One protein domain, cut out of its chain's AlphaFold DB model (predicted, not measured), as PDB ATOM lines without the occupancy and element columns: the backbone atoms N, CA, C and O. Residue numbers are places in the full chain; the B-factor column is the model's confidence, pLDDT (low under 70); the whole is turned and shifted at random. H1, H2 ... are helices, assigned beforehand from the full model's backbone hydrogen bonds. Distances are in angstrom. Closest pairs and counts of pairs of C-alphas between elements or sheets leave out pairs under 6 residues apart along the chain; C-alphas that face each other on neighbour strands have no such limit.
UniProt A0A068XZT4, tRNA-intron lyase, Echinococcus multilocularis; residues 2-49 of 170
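This is residues 2 to 49 of the 170 residues of the protein "tRNA-intron lyase" of Echinococcus multilocularis (UniProt A0A068XZT4). Three short helices stand in a loose row with few contacts: H3, the longest by residues, is in the middle, H1 is at one end and H2 at the other, and the row makes the longest axis. The link from H1 to H2 runs past the end of H3 where that helix begins, and residues 24 to 34, of which 24 to 26 belong to H2, stick out before the chain folds back to H3. You have 48 printed residues with three named helices, in the order H1, H2, H3, and no named strand; the class is all helix, with 25 residues in the helices. The whole is only just loose, close to compact, with a radius of gyration of the C-alphas of 11.9 A, and it spans 34 by 24 by 17 A.

Begin with H3, residues 37 to 46. Look from it to H1, residues 2 to 7: the two only just touch, with 3 pairs of C-alphas within 8 A, and the closest C-alphas, those of His 6 and Thr 38, are 7.4 A apart. H1 and H3 run opposite ways at a steep tilt of 55 degrees. Now look from H3 to H2, residues 18 to 26: they are close but not clearly touching, and the closest C-alphas, those of Phe 20 and His 40, are 7.7 A apart. H2 and H3 run the same way at a tilt of 67 degrees, steep but only just short of about perpendicular. H1 and H2 are apart. In H1 and H3 you will find every O i to N i+4 pair within hydrogen-bond range, while in H2 it is 2 of 5, beside 3 of 6 O i to N i+3 pairs.

Find C-alpha 37 at (205.987, 200.335, 207.516); from there H3 runs 14.1 A to C-alpha 46 at (211.460, 187.691, 204.389). H2 goes from Lys 18 to Ile 26, 13.1 A from first to last C-alpha. H1 begins at C-alpha 2, at (216.674, 197.817, 204.678), and ends 7.4 A away at C-alpha 7.

Look for the two C-alphas farthest apart at Val 10 and Gly 28, 34.0 A from each other. Without residues 24 to 34, which stand free, the body has 37 residues and spans 28 by 21 by 15 A. The printed part has no cut, and both links, H1 to H2 and H2 to H3, are short, with 10 residues each. In the B-factor column the mean pLDDT of the printed part is 74.5; residues 19 to 34 and 48 to 49 of this model are under 70.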
ATOM      1  N   PHE A   2     217.126 197.852 203.275       90.19
ATOM      2  CA  PHE A   2     216.674 197.817 204.678       90.19
ATOM      3  C   PHE A   2     217.666 198.452 205.672       90.19
ATOM      4  O   PHE A   2     217.259 199.204 206.549       90.19
ATOM      5  N   PHE A   3     218.974 198.253 205.473       91.25
ATOM      6  CA  PHE A   3     220.017 198.902 206.279       91.25
ATOM      7  C   PHE A   3     219.953 200.438 206.269       91.25
ATOM      8  O   PHE A   3     220.130 201.062 207.305       91.25
ATOM      9  N   LEU A   4     219.667 201.063 205.123       90.56
ATOM     10  CA  LEU A   4     219.577 202.526 205.041       90.56
ATOM     11  C   LEU A   4     218.314 203.054 205.731       90.56
ATOM     12  O   LEU A   4     218.338 204.141 206.298       90.56
ATOM     13  N   LEU A   5     217.225 202.277 205.684       89.19
ATOM     14  CA  LEU A   5     215.958 202.605 206.338       89.19
ATOM     15  C   LEU A   5     216.066 202.464 207.858       89.19
ATOM     16  O   LEU A   5     215.768 203.403 208.583       89.19
ATOM     17  N   HIS A   6     216.462 201.285 208.337       88.12
ATOM     18  CA  HIS A   6     216.454 200.960 209.760       88.12
ATOM     19  C   HIS A   6     217.805 201.206 210.441       88.12
ATOM     20  O   HIS A   6     217.850 201.747 211.536       88.12
ATOM     21  N   GLY A   7     218.910 200.787 209.820       85.31
ATOM     22  CA  GLY A   7     220.243 200.861 210.427       85.31
ATOM     23  C   GLY A   7     220.800 202.282 210.509       85.31
ATOM     24  O   GLY A   7     221.394 202.633 211.520       85.31
ATOM     25  N   LEU A   8     220.596 203.089 209.463       89.44
ATOM     26  CA  LEU A   8     221.084 204.474 209.402       89.44
ATOM     27  C   LEU A   8     219.982 205.535 209.533       89.44
ATOM     28  O   LEU A   8     220.290 206.683 209.828       89.44
ATOM     29  N   GLY A   9     218.717 205.198 209.263       89.56
ATOM     30  CA  GLY A   9     217.614 206.171 209.291       89.56
ATOM     31  C   GLY A   9     217.637 207.210 208.161       89.56
ATOM     32  O   GLY A   9     216.855 208.156 208.183       89.56
ATOM     33  N   VAL A  10     218.507 207.042 207.160       92.94
ATOM     34  CA  VAL A  10     218.719 208.012 206.065       92.94
ATOM     35  C   VAL A  10     217.826 207.770 204.848       92.94
ATOM     36  O   VAL A  10     217.791 208.584 203.929       92.94
ATOM     37  N   LEU A  11     217.103 206.650 204.810       91.62
ATOM     38  CA  LEU A  11     216.183 206.316 203.726       91.62
ATOM     39  C   LEU A  11     214.748 206.291 204.245       91.62
ATOM     40  O   LEU A  11     214.433 205.543 205.166       91.62
ATOM     41  N   ARG A  12     213.846 207.034 203.598       87.50
ATOM     42  CA  ARG A  12     212.401 206.939 203.837       87.50
ATOM     43  C   ARG A  12     211.749 206.155 202.701       87.50
ATOM     44  O   ARG A  12     211.824 206.562 201.548       87.50
ATOM     45  N   VAL A  13     211.083 205.048 203.027       84.25
ATOM     46  CA  VAL A  13     210.367 204.215 202.046       84.25
ATOM     47  C   VAL A  13     208.873 204.526 202.114       84.25
ATOM     48  O   VAL A  13     208.276 204.488 203.188       84.25
ATOM     49  N   ARG A  14     208.259 204.835 200.967       84.12
ATOM     50  CA  ARG A  14     206.801 204.950 200.829       84.12
ATOM     51  C   ARG A  14     206.274 203.674 200.183       84.12
ATOM     52  O   ARG A  14     206.555 203.420 199.017       84.12
ATOM     53  N   ILE A  15     205.520 202.882 200.938       79.44
ATOM     54  CA  ILE A  15     204.854 201.683 200.423       79.44
ATOM     55  C   ILE A  15     203.432 202.092 199.999       79.44
ATOM     56  O   ILE A  15     202.728 202.716 200.797       79.44
ATOM     57  N   PRO A  16     202.991 201.810 198.760       81.31
ATOM     58  CA  PRO A  16     201.620 202.099 198.340       81.31
ATOM     59  C   PRO A  16     200.584 201.323 199.167       81.31
ATOM     60  O   PRO A  16     200.774 200.137 199.434       81.31
ATOM     61  N   LYS A  17     199.456 201.966 199.509       73.38
ATOM     62  CA  LYS A  17     198.397 201.401 200.375       73.38
ATOM     63  C   LYS A  17     197.885 200.020 199.934       73.38
ATOM     64  O   LYS A  17     197.725 199.146 200.775       73.38
ATOM     65  N   LYS A  18     197.786 199.784 198.620       76.69
ATOM     66  CA  LYS A  18     197.396 198.492 198.017       76.69
ATOM     67  C   LYS A  18     198.204 197.279 198.502       76.69
ATOM     68  O   LYS A  18     197.708 196.159 198.484       76.69
ATOM     69  N   PHE A  19     199.456 197.478 198.918       67.25
ATOM     70  CA  PHE A  19     200.282 196.389 199.446       67.25
ATOM     71  C   PHE A  19     199.943 196.041 200.899       67.25
ATOM     72  O   PHE A  19     200.167 194.907 201.298       67.25
ATOM     73  N   PHE A  20     199.380 196.978 201.668       66.50
ATOM     74  CA  PHE A  20     198.946 196.731 203.044       66.50
ATOM     75  C   PHE A  20     197.606 195.995 203.083       66.50
ATOM     76  O   PHE A  20     197.449 195.063 203.863       66.50
ATOM     77  N   GLU A  21     196.674 196.357 202.199       61.97
ATOM     78  CA  GLU A  21     195.364 195.699 202.085       61.97
ATOM     79  C   GLU A  21     195.511 194.210 201.744       61.97
ATOM     80  O   GLU A  21     194.854 193.367 202.347       61.97
ATOM     81  N   LYS A  22     196.453 193.862 200.856       58.47
ATOM     82  CA  LYS A  22     196.743 192.463 200.515       58.47
ATOM     83  C   LYS A  22     197.258 191.651 201.710       58.47
ATOM     84  O   LYS A  22     196.938 190.475 201.808       58.47
ATOM     85  N   THR A  23     198.038 192.252 202.610       55.84
ATOM     86  CA  THR A  23     198.518 191.578 203.830       55.84
ATOM     87  C   THR A  23     197.390 191.389 204.846       55.84
ATOM     88  O   THR A  23     197.281 190.311 205.419       55.84
ATOM     89  N   VAL A  24     196.515 192.388 205.012       55.91
ATOM     90  CA  VAL A  24     195.358 192.326 205.930       55.91
ATOM     91  C   VAL A  24     194.316 191.299 205.476       55.91
ATOM     92  O   VAL A  24     193.694 190.657 206.307       55.91
ATOM     93  N   LEU A  25     194.138 191.090 204.170       54.38
ATOM     94  CA  LEU A  25     193.227 190.052 203.667       54.38
ATOM     95  C   LEU A  25     193.759 188.620 203.870       54.38
ATOM     96  O   LEU A  25     192.967 187.682 203.892       54.38
ATOM     97  N   ILE A  26     195.081 188.440 203.995       55.44
ATOM     98  CA  ILE A  26     195.710 187.133 204.266       55.44
ATOM     99  C   ILE A  26     195.712 186.844 205.775       55.44
ATOM    100  O   ILE A  26     195.499 185.708 206.190       55.44
ATOM    101  N   GLU A  27     195.927 187.870 206.597       57.91
ATOM    102  CA  GLU A  27     195.831 187.796 208.055       57.91
ATOM    103  C   GLU A  27     194.369 188.037 208.464       57.91
ATOM    104  O   GLU A  27     193.987 189.156 208.795       57.91
ATOM    105  N   GLY A  28     193.541 186.986 208.366       47.44
ATOM    106  CA  GLY A  28     192.128 186.991 208.761       47.44
ATOM    107  C   GLY A  28     191.885 187.801 210.037       47.44
ATOM    108  O   GLY A  28     192.595 187.640 211.027       47.44
ATOM    109  N   GLY A  29     190.926 188.725 209.949       49.97
ATOM    110  CA  GLY A  29     190.822 189.887 210.821       49.97
ATOM    111  C   GLY A  29     190.899 189.601 212.317       49.97
ATOM    112  O   GLY A  29     190.034 188.935 212.866       49.97
ATOM    113  N   GLU A  30     191.869 190.236 212.967       42.75
ATOM    114  CA  GLU A  30     191.750 190.770 214.319       42.75
ATOM    115  C   GLU A  30     192.644 192.013 214.421       42.75
ATOM    116  O   GLU A  30     193.836 192.008 214.109       42.75
ATOM    117  N   GLU A  31     192.037 193.123 214.829       47.53
ATOM    118  CA  GLU A  31     192.642 194.448 214.914       47.53
ATOM    119  C   GLU A  31     193.550 194.553 216.147       47.53
ATOM    120  O   GLU A  31     193.256 195.250 217.114       47.53
ATOM    121  N   LYS A  32     194.672 193.826 216.147       44.62
ATOM    122  CA  LYS A  32     195.703 193.928 217.188       44.62
ATOM    123  C   LYS A  32     197.094 193.875 216.574       44.62
ATOM    124  O   LYS A  32     197.715 192.825 216.487       44.62
ATOM    125  N   ASN A  33     197.557 195.072 216.206       51.69
ATOM    126  CA  ASN A  33     198.944 195.539 216.069       51.69
ATOM    127  C   ASN A  33     199.149 196.209 214.703       51.69
ATOM    128  O   ASN A  33     199.393 195.555 213.691       51.69
ATOM    129  N   ARG A  34     199.047 197.546 214.667       66.38
ATOM    130  CA  ARG A  34     199.337 198.351 213.471       66.38
ATOM    131  C   ARG A  34     200.836 198.236 213.168       66.38
ATOM    132  O   ARG A  34     201.640 199.052 213.620       66.38
ATOM    133  N   LYS A  35     201.221 197.183 212.442       73.44
ATOM    134  CA  LYS A  35     202.597 196.915 212.018       73.44
ATOM    135  C   LYS A  35     203.167 198.175 211.357       73.44
ATOM    136  O   LYS A  35     202.556 198.809 210.498       73.44
ATOM    137  N   THR A  36     204.349 198.598 211.807       82.44
ATOM    138  CA  THR A  36     205.016 199.776 211.228       82.44
ATOM    139  C   THR A  36     205.381 199.511 209.758       82.44
ATOM    140  O   THR A  36     205.590 198.353 209.391       82.44
ATOM    141  N   PRO A  37     205.542 200.538 208.900       81.75
ATOM    142  CA  PRO A  37     205.987 200.335 207.516       81.75
ATOM    143  C   PRO A  37     207.290 199.525 207.403       81.75
ATOM    144  O   PRO A  37     207.458 198.743 206.471       81.75
ATOM    145  N   THR A  38     208.191 199.663 208.381       85.56
ATOM    146  CA  THR A  38     209.427 198.873 208.488       85.56
ATOM    147  C   THR A  38     209.145 197.387 208.703       85.56
ATOM    148  O   THR A  38     209.839 196.553 208.132       85.56
ATOM    149  N   HIS A  39     208.116 197.057 209.485       86.00
ATOM    150  CA  HIS A  39     207.691 195.678 209.713       86.00
ATOM    151  C   HIS A  39     207.100 195.054 208.456       86.00
ATOM    152  O   HIS A  39     207.534 193.986 208.048       86.00
ATOM    153  N   HIS A  40     206.203 195.760 207.769       84.19
ATOM    154  CA  HIS A  40     205.674 195.273 206.495       84.19
ATOM    155  C   HIS A  40     206.774 195.057 205.454       84.19
ATOM    156  O   HIS A  40     206.751 194.073 204.721       84.19
ATOM    157  N   LEU A  41     207.766 195.951 205.401       86.62
ATOM    158  CA  LEU A  41     208.912 195.760 204.520       86.62
ATOM    159  C   LEU A  41     209.752 194.543 204.925       86.62
ATOM    160  O   LEU A  41     210.225 193.822 204.053       86.62
ATOM    161  N   TRP A  42     209.958 194.326 206.224       89.44
ATOM    162  CA  TRP A  42     210.657 193.147 206.726       89.44
ATOM    163  C   TRP A  42     209.952 191.857 206.306       89.44
ATOM    164  O   TRP A  42     210.603 190.959 205.772       89.44
ATOM    165  N   ASP A  43     208.635 191.794 206.496       87.56
ATOM    166  CA  ASP A  43     207.812 190.642 206.128       87.56
ATOM    167  C   ASP A  43     207.869 190.404 204.617       87.56
ATOM    168  O   ASP A  43     208.099 189.283 204.175       87.56
ATOM    169  N   LEU A  44     207.767 191.471 203.815       86.19
ATOM    170  CA  LEU A  44     207.873 191.394 202.358       86.19
ATOM    171  C   LEU A  44     209.233 190.854 201.898       86.19
ATOM    172  O   LEU A  44     209.290 190.047 200.977       86.19
ATOM    173  N   LEU A  45     210.324 191.300 202.525       87.19
ATOM    174  CA  LEU A  45     211.676 190.848 202.190       87.19
ATOM    175  C   LEU A  45     211.956 189.427 202.689       87.19
ATOM    176  O   LEU A  45     212.765 188.725 202.089       87.19
ATOM    177  N   SER A  46     211.310 189.018 203.782       87.81
ATOM    178  CA  SER A  46     211.460 187.691 204.389       87.81
ATOM    179  C   SER A  46     210.514 186.648 203.798       87.81
ATOM    180  O   SER A  46     210.732 185.457 204.008       87.81
ATOM    181  N   SER A  47     209.485 187.080 203.068       83.50
ATOM    182  CA  SER A  47     208.558 186.195 202.375       83.50
ATOM    183  C   SER A  47     209.311 185.360 201.331       83.50
ATOM    184  O   SER A  47     210.145 185.911 200.603       83.50
ATOM    185  N   PRO A  48     209.059 184.043 201.241       68.50
ATOM    186  CA  PRO A  48     209.675 183.213 200.217       68.50
ATOM    187  C   PRO A  48     209.232 183.716 198.838       68.50
ATOM    188  O   PRO A  48     208.057 183.646 198.479       68.50
ATOM    189  N   SER A  49     210.169 184.259 198.057       58.69
ATOM    190  CA  SER A  49     209.933 184.554 196.643       58.69
ATOM    191  C   SER A  49     209.572 183.260 195.909       58.69
ATOM    192  O   SER A  49     210.140 182.216 196.222       58.69
TER     193      SER A  49